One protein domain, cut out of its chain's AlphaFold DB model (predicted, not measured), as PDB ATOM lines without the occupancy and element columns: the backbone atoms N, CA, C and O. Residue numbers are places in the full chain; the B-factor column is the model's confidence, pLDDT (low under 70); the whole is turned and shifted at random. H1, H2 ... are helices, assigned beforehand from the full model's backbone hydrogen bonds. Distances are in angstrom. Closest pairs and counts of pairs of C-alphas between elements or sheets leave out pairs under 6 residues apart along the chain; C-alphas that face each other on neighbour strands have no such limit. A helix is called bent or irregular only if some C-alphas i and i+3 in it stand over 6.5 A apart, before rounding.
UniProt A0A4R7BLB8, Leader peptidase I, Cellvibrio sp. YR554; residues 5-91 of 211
ATOM      1  N   GLY A   5      31.761   5.795  29.381       54.88
ATOM      2  CA  GLY A   5      31.927   6.409  28.056       54.88
ATOM      3  C   GLY A   5      31.869   5.431  26.876       54.88
ATOM      4  O   GLY A   5      31.365   5.781  25.811       54.88
ATOM      5  N   HIS A   6      32.342   4.192  27.044       64.25
ATOM      6  CA  HIS A   6      32.664   3.337  25.890       64.25
ATOM      7  C   HIS A   6      31.547   2.368  25.468       64.25
ATOM      8  O   HIS A   6      31.417   2.079  24.281       64.25
ATOM      9  N   TRP A   7      30.674   1.929  26.385       63.22
ATOM     10  CA  TRP A   7      29.495   1.120  26.022       63.22
ATOM     11  C   TRP A   7      28.488   1.905  25.186       63.22
ATOM     12  O   TRP A   7      27.849   1.343  24.304       63.22
ATOM     13  N   ARG A   8      28.387   3.217  25.428       70.19
ATOM     14  CA  ARG A   8      27.575   4.121  24.608       70.19
ATOM     15  C   ARG A   8      28.075   4.142  23.167       70.19
ATOM     16  O   ARG A   8      27.267   4.045  22.259       70.19
ATOM     17  N   LEU A   9      29.389   4.179  22.956       70.38
ATOM     18  CA  LEU A   9      29.981   4.154  21.617       70.38
ATOM     19  C   LEU A   9      29.756   2.806  20.904       70.38
ATOM     20  O   LEU A   9      29.423   2.782  19.721       70.38
ATOM     21  N   ALA A  10      29.859   1.687  21.626       69.00
ATOM     22  CA  ALA A  10      29.531   0.363  21.089       69.00
ATOM     23  C   ALA A  10      28.040   0.235  20.720       69.00
ATOM     24  O   ALA A  10      27.700  -0.272  19.654       69.00
ATOM     25  N   LEU A  11      27.139   0.745  21.563       74.94
ATOM     26  CA  LEU A  11      25.704   0.782  21.273       74.94
ATOM     27  C   LEU A  11      25.379   1.704  20.092       74.94
ATOM     28  O   LEU A  11      24.560   1.342  19.258       74.94
ATOM     29  N   LEU A  12      26.033   2.864  19.992       80.06
ATOM     30  CA  LEU A  12      25.840   3.806  18.886       80.06
ATOM     31  C   LEU A  12      26.307   3.219  17.551       80.06
ATOM     32  O   LEU A  12      25.588   3.321  16.564       80.06
ATOM     33  N   THR A  13      27.474   2.573  17.514       75.88
ATOM     34  CA  THR A  13      27.996   1.935  16.291       75.88
ATOM     35  C   THR A  13      27.112   0.775  15.829       75.88
ATOM     36  O   THR A  13      26.771   0.702  14.649       75.88
ATOM     37  N   GLN A  14      26.664  -0.084  16.751       76.88
ATOM     38  CA  GLN A  14      25.721  -1.169  16.449       76.88
ATOM     39  C   GLN A  14      24.342  -0.639  16.036       76.88
ATOM     40  O   GLN A  14      23.764  -1.111  15.061       76.88
ATOM     41  N   GLY A  15      23.831   0.379  16.732       83.06
ATOM     42  CA  GLY A  15      22.559   1.022  16.406       83.06
ATOM     43  C   GLY A  15      22.576   1.683  15.029       83.06
ATOM     44  O   GLY A  15      21.619   1.535  14.269       83.06
ATOM     45  N   LEU A  16      23.678   2.346  14.668       83.50
ATOM     46  CA  LEU A  16      23.873   2.929  13.341       83.50
ATOM     47  C   LEU A  16      23.883   1.843  12.257       83.50
ATOM     48  O   LEU A  16      23.190   1.985  11.255       83.50
ATOM     49  N   LEU A  17      24.607   0.741  12.473       80.88
ATOM     50  CA  LEU A  17      24.671  -0.374  11.526       80.88
ATOM     51  C   LEU A  17      23.295  -1.015  11.304       80.88
ATOM     52  O   LEU A  17      22.884  -1.205  10.160       80.88
ATOM     53  N   ILE A  18      22.553  -1.285  12.381       82.44
ATOM     54  CA  ILE A  18      21.188  -1.823  12.298       82.44
ATOM     55  C   ILE A  18      20.269  -0.838  11.565       82.44
ATOM     56  O   ILE A  18      19.509  -1.253  10.695       82.44
ATOM     57  N   SER A  19      20.368   0.461  11.856       85.38
ATOM     58  CA  SER A  19      19.550   1.492  11.200       85.38
ATOM     59  C   SER A  19      19.836   1.586   9.699       85.38
ATOM     60  O   SER A  19      18.904   1.701   8.905       85.38
ATOM     61  N   ILE A  20      21.107   1.480   9.293       84.31
ATOM     62  CA  ILE A  20      21.507   1.435   7.880       84.31
ATOM     63  C   ILE A  20      20.918   0.192   7.202       84.31
ATOM     64  O   ILE A  20      20.291   0.316   6.152       84.31
ATOM     65  N   LEU A  21      21.057  -0.991   7.810       81.56
ATOM     66  CA  LEU A  21      20.514  -2.240   7.265       81.56
ATOM     67  C   LEU A  21      18.988  -2.200   7.122       81.56
ATOM     68  O   LEU A  21      18.457  -2.564   6.074       81.56
ATOM     69  N   LEU A  22      18.279  -1.715   8.144       86.12
ATOM     70  CA  LEU A  22      16.825  -1.569   8.099       86.12
ATOM     71  C   LEU A  22      16.396  -0.565   7.027       86.12
ATOM     72  O   LEU A  22      15.479  -0.856   6.262       86.12
ATOM     73  N   SER A  23      17.090   0.571   6.916       87.81
ATOM     74  CA  SER A  23      16.829   1.572   5.878       87.81
ATOM     75  C   SER A  23      17.010   0.993   4.470       87.81
ATOM     76  O   SER A  23      16.152   1.184   3.608       87.81
ATOM     77  N   LEU A  24      18.062   0.203   4.233       87.12
ATOM     78  CA  LEU A  24      18.305  -0.473   2.950       87.12
ATOM     79  C   LEU A  24      17.210  -1.481   2.589       87.12
ATOM     80  O   LEU A  24      16.797  -1.567   1.431       87.12
ATOM     81  N   CYS A  25      16.731  -2.250   3.568       85.56
ATOM     82  CA  CYS A  25      15.653  -3.207   3.345       85.56
ATOM     83  C   CYS A  25      14.307  -2.514   3.104       85.56
ATOM     84  O   CYS A  25      13.592  -2.891   2.172       85.56
ATOM     85  N   TRP A  26      13.979  -1.490   3.899       88.06
ATOM     86  CA  TRP A  26      12.709  -0.764   3.801       88.06
ATOM     87  C   TRP A  26      12.613   0.066   2.517       88.06
ATOM     88  O   TRP A  26      11.576   0.081   1.863       88.06
ATOM     89  N   SER A  27      13.720   0.681   2.089       90.50
ATOM     90  CA  SER A  27      13.815   1.406   0.811       90.50
ATOM     91  C   SER A  27      13.873   0.497  -0.424       90.50
ATOM     92  O   SER A  27      13.895   0.997  -1.546       90.50
ATOM     93  N   ARG A  28      13.919  -0.833  -0.245       90.88
ATOM     94  CA  ARG A  28      14.128  -1.838  -1.307       90.88
ATOM     95  C   ARG A  28      15.460  -1.694  -2.061       90.88
ATOM     96  O   ARG A  28      15.668  -2.379  -3.062       90.88
ATOM     97  N   LEU A  29      16.407  -0.899  -1.557       90.62
ATOM     98  CA  LEU A  29      17.760  -0.797  -2.118       90.62
ATOM     99  C   LEU A  29      18.550  -2.108  -1.995       90.62
ATOM    100  O   LEU A  29      19.511  -2.317  -2.723       90.62
ATOM    101  N   VAL A  30      18.107  -3.040  -1.149       89.62
ATOM    102  CA  VAL A  30      18.654  -4.407  -1.065       89.62
ATOM    103  C   VAL A  30      18.602  -5.190  -2.391       89.62
ATOM    104  O   VAL A  30      19.284  -6.201  -2.516       89.62
ATOM    105  N   PHE A  31      17.827  -4.752  -3.389       90.69
ATOM    106  CA  PHE A  31      17.813  -5.361  -4.729       90.69
ATOM    107  C   PHE A  31      18.716  -4.657  -5.744       90.69
ATOM    108  O   PHE A  31      18.837  -5.132  -6.871       90.69
ATOM    109  N   ASP A  32      19.340  -3.542  -5.365       90.81
ATOM    110  CA  ASP A  32      20.274  -2.812  -6.208       90.81
ATOM    111  C   ASP A  32      21.720  -3.291  -5.932       90.81
ATOM    112  O   ASP A  32      22.210  -3.182  -4.800       90.81
ATOM    113  N   PRO A  33      22.442  -3.821  -6.940       88.19
ATOM    114  CA  PRO A  33      23.807  -4.315  -6.756       88.19
ATOM    115  C   PRO A  33      24.802  -3.258  -6.262       88.19
ATOM    116  O   PRO A  33      25.738  -3.592  -5.531       88.19
ATOM    117  N   TRP A  34      24.640  -1.996  -6.664       89.62
ATOM    118  CA  TRP A  34      25.498  -0.901  -6.219       89.62
ATOM    119  C   TRP A  34      25.213  -0.540  -4.774       89.62
ATOM    120  O   TRP A  34      26.154  -0.414  -3.989       89.62
ATOM    121  N   ALA A  35      23.938  -0.455  -4.397       88.31
ATOM    122  CA  ALA A  35      23.562  -0.221  -3.011       88.31
ATOM    123  C   ALA A  35      24.096  -1.329  -2.094       88.31
ATOM    124  O   ALA A  35      24.665  -1.014  -1.048       88.31
ATOM    125  N   ILE A  36      24.027  -2.605  -2.500       84.56
ATOM    126  CA  ILE A  36      24.644  -3.714  -1.751       84.56
ATOM    127  C   ILE A  36      26.151  -3.477  -1.572       84.56
ATOM    128  O   ILE A  36      26.646  -3.538  -0.447       84.56
ATOM    129  N   LYS A  37      26.890  -3.172  -2.649       87.50
ATOM    130  CA  LYS A  37      28.346  -2.939  -2.579       87.50
ATOM    131  C   LYS A  37      28.701  -1.778  -1.650       87.50
ATOM    132  O   LYS A  37      29.572  -1.935  -0.798       87.50
ATOM    133  N   ILE A  38      28.015  -0.641  -1.782       90.12
ATOM    134  CA  ILE A  38      28.216   0.539  -0.926       90.12
ATOM    135  C   ILE A  38      27.946   0.181   0.536       90.12
ATOM    136  O   ILE A  38      28.726   0.536   1.419       90.12
ATOM    137  N   SER A  39      26.883  -0.580   0.790       85.69
ATOM    138  CA  SER A  39      26.504  -1.009   2.137       85.69
ATOM    139  C   SER A  39      27.542  -1.940   2.756       85.69
ATOM    140  O   SER A  39      27.908  -1.755   3.911       85.69
ATOM    141  N   LEU A  40      28.077  -2.896   1.989       85.38
ATOM    142  CA  LEU A  40      29.150  -3.782   2.447       85.38
ATOM    143  C   LEU A  40      30.427  -3.005   2.781       85.38
ATOM    144  O   LEU A  40      31.052  -3.272   3.806       85.38
ATOM    145  N   ILE A  41      30.787  -2.015   1.959       90.25
ATOM    146  CA  ILE A  41      31.926  -1.127   2.218       90.25
ATOM    147  C   ILE A  41      31.693  -0.329   3.508       90.25
ATOM    148  O   ILE A  41      32.557  -0.313   4.383       90.25
ATOM    149  N   ALA A  42      30.516   0.281   3.672       86.62
ATOM    150  CA  ALA A  42      30.165   1.034   4.876       86.62
ATOM    151  C   ALA A  42      30.213   0.157   6.139       86.62
ATOM    152  O   ALA A  42      30.809   0.548   7.141       86.62
ATOM    153  N   ILE A  43      29.655  -1.056   6.074       83.88
ATOM    154  CA  ILE A  43      29.701  -2.048   7.158       83.88
ATOM    155  C   ILE A  43      31.153  -2.403   7.503       83.88
ATOM    156  O   ILE A  43      31.521  -2.388   8.678       83.88
ATOM    157  N   ALA A  44      32.003  -2.658   6.502       85.44
ATOM    158  CA  ALA A  44      33.417  -2.961   6.714       85.44
ATOM    159  C   ALA A  44      34.159  -1.807   7.414       85.44
ATOM    160  O   ALA A  44      34.899  -2.049   8.368       85.44
ATOM    161  N   PHE A  45      33.917  -0.554   7.012       88.12
ATOM    162  CA  PHE A  45      34.502   0.622   7.666       88.12
ATOM    163  C   PHE A  45      34.015   0.802   9.111       88.12
ATOM    164  O   PHE A  45      34.829   1.073   9.996       88.12
ATOM    165  N   ILE A  46      32.719   0.603   9.377       83.00
ATOM    166  CA  ILE A  46      32.156   0.661  10.737       83.00
ATOM    167  C   ILE A  46      32.811  -0.399  11.635       83.00
ATOM    168  O   ILE A  46      33.207  -0.105  12.770       83.00
ATOM    169  N   HIS A  47      32.979  -1.625  11.132       77.25
ATOM    170  CA  HIS A  47      33.651  -2.692  11.873       77.25
ATOM    171  C   HIS A  47      35.139  -2.411  12.087       77.25
ATOM    172  O   HIS A  47      35.629  -2.616  13.197       77.25
ATOM    173  N   LEU A  48      35.845  -1.884  11.084       82.56
ATOM    174  CA  LEU A  48      37.251  -1.500  11.213       82.56
ATOM    175  C   LEU A  48      37.437  -0.432  12.300       82.56
ATOM    176  O   LEU A  48      38.274  -0.595  13.187       82.56
ATOM    177  N   GLY A  49      36.607   0.617  12.296       80.69
ATOM    178  CA  GLY A  49      36.612   1.643  13.342       80.69
ATOM    179  C   GLY A  49      36.316   1.072  14.732       80.69
ATOM    180  O   GLY A  49      36.958   1.451  15.716       80.69
ATOM    181  N   SER A  50      35.405   0.101  14.818       75.31
ATOM    182  CA  SER A  50      35.079  -0.588  16.075       75.31
ATOM    183  C   SER A  50      36.258  -1.418  16.604       75.31
ATOM    184  O   SER A  50      36.551  -1.376  17.799       75.31
ATOM    185  N   ILE A  51      36.972  -2.131  15.724       74.75
ATOM    186  CA  ILE A  51      38.169  -2.913  16.073       74.75
ATOM    187  C   ILE A  51      39.294  -1.996  16.566       74.75
ATOM    188  O   ILE A  51      39.871  -2.253  17.621       74.75
ATOM    189  N   LEU A  52      39.571  -0.900  15.850       79.62
ATOM    190  CA  LEU A  52      40.588   0.081  16.246       79.62
ATOM    191  C   LEU A  52      40.272   0.689  17.616       79.62
ATOM    192  O   LEU A  52      41.139   0.763  18.485       79.62
ATOM    193  N   THR A  53      39.007   1.040  17.841       74.44
ATOM    194  CA  THR A  53      38.534   1.548  19.134       74.44
ATOM    195  C   THR A  53      38.752   0.523  20.249       74.44
ATOM    196  O   THR A  53      39.219   0.873  21.331       74.44
ATOM    197  N   CYS A  54      38.469  -0.758  19.989       68.69
ATOM    198  CA  CYS A  54      38.731  -1.833  20.943       68.69
ATOM    199  C   CYS A  54      40.226  -1.944  21.274       68.69
ATOM    200  O   CYS A  54      40.580  -2.027  22.449       68.69
ATOM    201  N   PHE A  55      41.100  -1.879  20.267       70.31
ATOM    202  CA  PHE A  55      42.549  -1.974  20.450       70.31
ATOM    203  C   PHE A  55      43.104  -0.834  21.317       70.31
ATOM    204  O   PHE A  55      43.872  -1.093  22.240       70.31
ATOM    205  N   VAL A  56      42.652   0.406  21.092       74.50
ATOM    206  CA  VAL A  56      43.059   1.574  21.897       74.50
ATOM    207  C   VAL A  56      42.605   1.449  23.358       74.50
ATOM    208  O   VAL A  56      43.328   1.842  24.270       74.50
ATOM    209  N   ILE A  57      41.420   0.881  23.604       68.62
ATOM    210  CA  ILE A  57      40.826   0.790  24.950       68.62
ATOM    211  C   ILE A  57      41.365  -0.411  25.756       68.62
ATOM    212  O   ILE A  57      41.290  -0.411  26.985       68.62
ATOM    213  N   ASN A  58      41.918  -1.448  25.116       61.59
ATOM    214  CA  ASN A  58      42.246  -2.725  25.772       61.59
ATOM    215  C   ASN A  58      43.553  -2.735  26.604       61.59
ATOM    216  O   ASN A  58      43.977  -3.792  27.077       61.59
ATOM    217  N   ALA A  59      44.186  -1.584  26.847       53.84
ATOM    218  CA  ALA A  59      45.339  -1.477  27.740       53.84
ATOM    219  C   ALA A  59      44.905  -1.528  29.227       53.84
ATOM    220  O   ALA A  59      44.694  -0.498  29.860       53.84
ATOM    221  N   GLY A  60      44.760  -2.737  29.795       58.78
ATOM    222  CA  GLY A  60      44.709  -2.950  31.258       58.78
ATOM    223  C   GLY A  60      43.372  -3.385  31.882       58.78
ATOM    224  O   GLY A  60      43.169  -3.195  33.079       58.78
ATOM    225  N   ASN A  61      42.440  -3.964  31.118       63.03
ATOM    226  CA  ASN A  61      41.060  -4.159  31.589       63.03
ATOM    227  C   ASN A  61      40.785  -5.512  32.300       63.03
ATOM    228  O   ASN A  61      41.201  -6.577  31.839       63.03
ATOM    229  N   SER A  62      40.019  -5.472  33.402       70.75
ATOM    230  CA  SER A  62      39.683  -6.618  34.281       70.75
ATOM    231  C   SER A  62      38.790  -7.696  33.622       70.75
ATOM    232  O   SER A  62      37.948  -7.390  32.775       70.75
ATOM    233  N   TYR A  63      38.902  -8.962  34.063       71.31
ATOM    234  CA  TYR A  63      38.144 -10.128  33.552       71.31
ATOM    235  C   TYR A  63      36.619  -9.910  33.503       71.31
ATOM    236  O   TYR A  63      35.963 -10.296  32.534       71.31
ATOM    237  N   LYS A  64      36.044  -9.207  34.490       72.12
ATOM    238  CA  LYS A  64      34.602  -8.889  34.530       72.12
ATOM    239  C   LYS A  64      34.146  -8.040  33.331       72.12
ATOM    240  O   LYS A  64      33.005  -8.168  32.890       72.12
ATOM    241  N   HIS A  65      35.021  -7.198  32.775       67.25
ATOM    242  CA  HIS A  65      34.717  -6.395  31.584       67.25
ATOM    243  C   HIS A  65      34.721  -7.232  30.305       67.25
ATOM    244  O   HIS A  65      33.875  -7.019  29.434       67.25
ATOM    245  N   ARG A  66      35.610  -8.230  30.220       68.69
ATOM    246  CA  ARG A  66      35.647  -9.175  29.094       68.69
ATOM    247  C   ARG A  66      34.350  -9.974  29.013       68.69
ATOM    248  O   ARG A  66      33.744 -10.026  27.949       68.69
ATOM    249  N   LEU A  67      33.865 -10.488  30.147       74.94
ATOM    250  CA  LEU A  67      32.632 -11.278  30.189       74.94
ATOM    251  C   LEU A  67      31.404 -10.476  29.727       74.94
ATOM    252  O   LEU A  67      30.661 -10.946  28.872       74.94
ATOM    253  N   ARG A  68      31.228  -9.233  30.203       73.25
ATOM    254  CA  ARG A  68      30.112  -8.363  29.771       73.25
ATOM    255  C   ARG A  68      30.157  -8.056  28.273       73.25
ATOM    256  O   ARG A  68      29.112  -7.972  27.637       73.25
ATOM    257  N   THR A  69      31.359  -7.901  27.714       71.38
ATOM    258  CA  THR A  69      31.540  -7.584  26.286       71.38
ATOM    259  C   THR A  69      31.170  -8.787  25.430       71.38
ATOM    260  O   THR A  69      30.429  -8.647  24.462       71.38
ATOM    261  N   LEU A  70      31.607  -9.982  25.838       70.06
ATOM    262  CA  LEU A  70      31.247 -11.235  25.178       70.06
ATOM    263  C   LEU A  70      29.739 -11.496  25.238       70.06
ATOM    264  O   LEU A  70      29.145 -11.794  24.207       70.06
ATOM    265  N   SER A  71      29.099 -11.318  26.401       76.19
ATOM    266  CA  SER A  71      27.643 -11.472  26.528       76.19
ATOM    267  C   SER A  71      26.883 -10.544  25.578       76.19
ATOM    268  O   SER A  71      25.941 -10.980  24.926       76.19
ATOM    269  N   PHE A  72      27.314  -9.287  25.451       75.19
ATOM    270  CA  PHE A  72      26.700  -8.329  24.531       75.19
ATOM    271  C   PHE A  72      26.850  -8.752  23.063       75.19
ATOM    272  O   PHE A  72      25.860  -8.788  22.334       75.19
ATOM    273  N   ILE A  73      28.060  -9.141  22.641       72.44
ATOM    274  CA  ILE A  73      28.319  -9.621  21.273       72.44
ATOM    275  C   ILE A  73      27.450 -10.843  20.954       72.44
ATOM    276  O   ILE A  73      26.848 -10.895  19.882       72.44
ATOM    277  N   ILE A  74      27.345 -11.800  21.881       78.69
ATOM    278  CA  ILE A  74      26.530 -13.012  21.711       78.69
ATOM    279  C   ILE A  74      25.048 -12.652  21.545       78.69
ATOM    280  O   ILE A  74      24.414 -13.141  20.613       78.69
ATOM    281  N   ILE A  75      24.508 -11.768  22.391       85.31
ATOM    282  CA  ILE A  75      23.101 -11.337  22.318       85.31
ATOM    283  C   ILE A  75      22.810 -10.629  20.987       85.31
ATOM    284  O   ILE A  75      21.830 -10.960  20.320       85.31
ATOM    285  N   CYS A  76      23.668  -9.696  20.560       76.56
ATOM    286  CA  CYS A  76      23.504  -9.007  19.278       76.56
ATOM    287  C   CYS A  76      23.598  -9.973  18.090       76.56
ATOM    288  O   CYS A  76      22.777  -9.907  17.178       76.56
ATOM    289  N   SER A  77      24.555 -10.905  18.122       76.00
ATOM    290  CA  SER A  77      24.722 -11.916  17.071       76.00
ATOM    291  C   SER A  77      23.500 -12.832  16.983       76.00
ATOM    292  O   SER A  77      23.001 -13.082  15.889       76.00
ATOM    293  N   ALA A  78      22.961 -13.272  18.125       85.56
ATOM    294  CA  ALA A  78      21.732 -14.058  18.177       85.56
ATOM    295  C   ALA A  78      20.536 -13.278  17.608       85.56
ATOM    296  O   ALA A  78      19.784 -13.820  16.800       85.56
ATOM    297  N   GLY A  79      20.396 -11.993  17.954       83.88
ATOM    298  CA  GLY A  79      19.360 -11.117  17.402       83.88
ATOM    299  C   GLY A  79      19.444 -10.971  15.879       83.88
ATOM    300  O   GLY A  79      18.420 -11.058  15.203       83.88
ATOM    301  N   LEU A  80      20.651 -10.828  15.321       79.25
ATOM    302  CA  LEU A  80      20.863 -10.777  13.868       79.25
ATOM    303  C   LEU A  80      20.506 -12.101  13.180       79.25
ATOM    304  O   LEU A  80      19.854 -12.084  12.137       79.25
ATOM    305  N   VAL A  81      20.884 -13.243  13.765       84.12
ATOM    306  CA  VAL A  81      20.530 -14.572  13.234       84.12
ATOM    307  C   VAL A  81      19.015 -14.770  13.239       84.12
ATOM    308  O   VAL A  81      18.448 -15.155  12.218       84.12
ATOM    309  N   ILE A  82      18.344 -14.448  14.348       87.31
ATOM    310  CA  ILE A  82      16.881 -14.523  14.459       87.31
ATOM    311  C   ILE A  82      16.226 -13.594  13.429       87.31
ATOM    312  O   ILE A  82      15.362 -14.031  12.671       87.31
ATOM    313  N   GLY A  83      16.681 -12.342  13.323       82.75
ATOM    314  CA  GLY A  83      16.191 -11.396  12.318       82.75
ATOM    315  C   GLY A  83      16.362 -11.909  10.885       82.75
ATOM    316  O   GLY A  83      15.456 -11.771  10.066       82.75
ATOM    317  N   PHE A  84      17.476 -12.580  10.582       82.19
ATOM    318  CA  PHE A  84      17.705 -13.194   9.275       82.19
ATOM    319  C   PHE A  84      16.798 -14.404   9.006       82.19
ATOM    320  O   PHE A  84      16.399 -14.628   7.857       82.19
ATOM    321  N   ILE A  85      16.453 -15.188  10.030       84.88
ATOM    322  CA  ILE A  85      15.498 -16.301   9.917       84.88
ATOM    323  C   ILE A  85      14.102 -15.756   9.583       84.88
ATOM    324  O   ILE A  85      13.480 -16.213   8.628       84.88
ATOM    325  N   TYR A  86      13.655 -14.713  10.285       84.69
ATOM    326  CA  TYR A  86      12.338 -14.094  10.082       84.69
ATOM    327  C   TYR A  86      12.321 -12.974   9.027       84.69
ATOM    328  O   TYR A  86      11.321 -12.266   8.888       84.69
ATOM    329  N   LYS A  87      13.391 -12.833   8.228       84.12
ATOM    330  CA  LYS A  87      13.565 -11.742   7.247       84.12
ATOM    331  C   LYS A  87      12.401 -11.581   6.275       84.12
ATOM    332  O   LYS A  87      12.096 -10.469   5.867       84.12
ATOM    333  N   HIS A  88      11.740 -12.673   5.904       78.62
ATOM    334  CA  HIS A  88      10.633 -12.624   4.955       78.62
ATOM    335  C   HIS A  88       9.442 -11.829   5.513       78.62
ATOM    336  O   HIS A  88       8.831 -11.053   4.784       78.62
ATOM    337  N   TYR A  89       9.171 -11.950   6.817       80.81
ATOM    338  CA  TYR A  89       8.061 -11.250   7.461       80.81
ATOM    339  C   TYR A  89       8.330  -9.758   7.645       80.81
ATOM    340  O   TYR A  89       7.391  -8.976   7.567       80.81
ATOM    341  N   TRP A  90       9.571  -9.360   7.950       81.19
ATOM    342  CA  TRP A  90       9.869  -7.983   8.389       81.19
ATOM    343  C   TRP A  90      10.682  -7.170   7.378       81.19
ATOM    344  O   TRP A  90      10.700  -5.947   7.458       81.19
ATOM    345  N   LEU A  91      11.361  -7.827   6.434       85.75
ATOM    346  CA  LEU A  91      12.172  -7.178   5.397       85.75
ATOM    347  C   LEU A  91      11.611  -7.420   3.990       85.75
ATOM    348  O   LEU A  91      12.093  -6.813   3.035       85.75
TER     349      LEU A  91
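AT A GLANCE: This is residues 5 to 91 of the 211 residues of the protein "Leader peptidase I" of Cellvibrio sp. YR554 (UniProt A0A4R7BLB8). Three long helices lie lengthwise beside one another in a loose, elongated set: H1 and H2 form a hairpin, and H3 runs back on the H1 side, near H1 but touching neither of the two. At the end where H1 finishes, the short H4 turns from the end of H3 toward H1, while residues 59 to 65, of which 63 to 65 belong to H3, stick out at the opposite end. The printed part has 87 residues with four named helices, H1, H2, H3 and H4 in that order, and no named strand; its class is all helix. The whole is loose, with a radius of gyration of the C-alphas of 15.1 A, and spans 45 by 24 by 17 A.

HOW THE PARTS SIT: Begin at the first printed residue with H1, residues 5 to 26, and go on to H2, residues 33 to 57. These two touch and make a helical hairpin, at a shallow tilt of 7 degrees, opposite ways; look at the C-alphas of Leu 17 and Ile 43, their closest, 6.9 A apart. H3, residues 63 to 85, is apart from H2. H1 and H3 are near each other, with no pair of C-alphas within 8 A but 7 pairs within 10 A. H3 and H4, residues 87 to 91, meet only through their link. H4 and H1 only just touch, with 3 pairs of C-alphas within 8 A; on H1 this involves residues 22 to 26 alone, and the closest C-alphas are those of Cys 25 and Leu 91, 5.7 A apart. H2 and H4 are apart. In H2, H3 and H4 every O i to N i+4 pair is within hydrogen-bond range; in H1 it is 17 of 18.

IN THESE COORDINATES: Find C-alpha 5 at (31.927, 6.409, 28.056); from there H1 runs 31.8 A to C-alpha 26 at (12.709, -0.764, 3.801). H1 is neither bent nor irregular, but only just: C-alphas 5 and 8 are 6.0 A apart. H2, the longest helix with 25 residues, covers 36.3 A from C-alpha 33 to C-alpha 57. H3 then covers 33.3 A from C-alpha 63 to C-alpha 85. H4 is 5.1 A long and ends at C-alpha 91, (12.172, -7.178, 5.397).

THE WHOLE: The two C-alphas farthest apart are those of Asp 32 and Ser 62, at 45.1 A. The printed part runs from residue 5 to 91 without a cut. The links H2 to H3 and H3 to H4 are tight, the link H1 to H2 is short, and no link is long. The mean pLDDT of the printed part is 79.1; look for values under 70 at residues 5 to 7, 10, 54, 57 to 61, and 65 to 66.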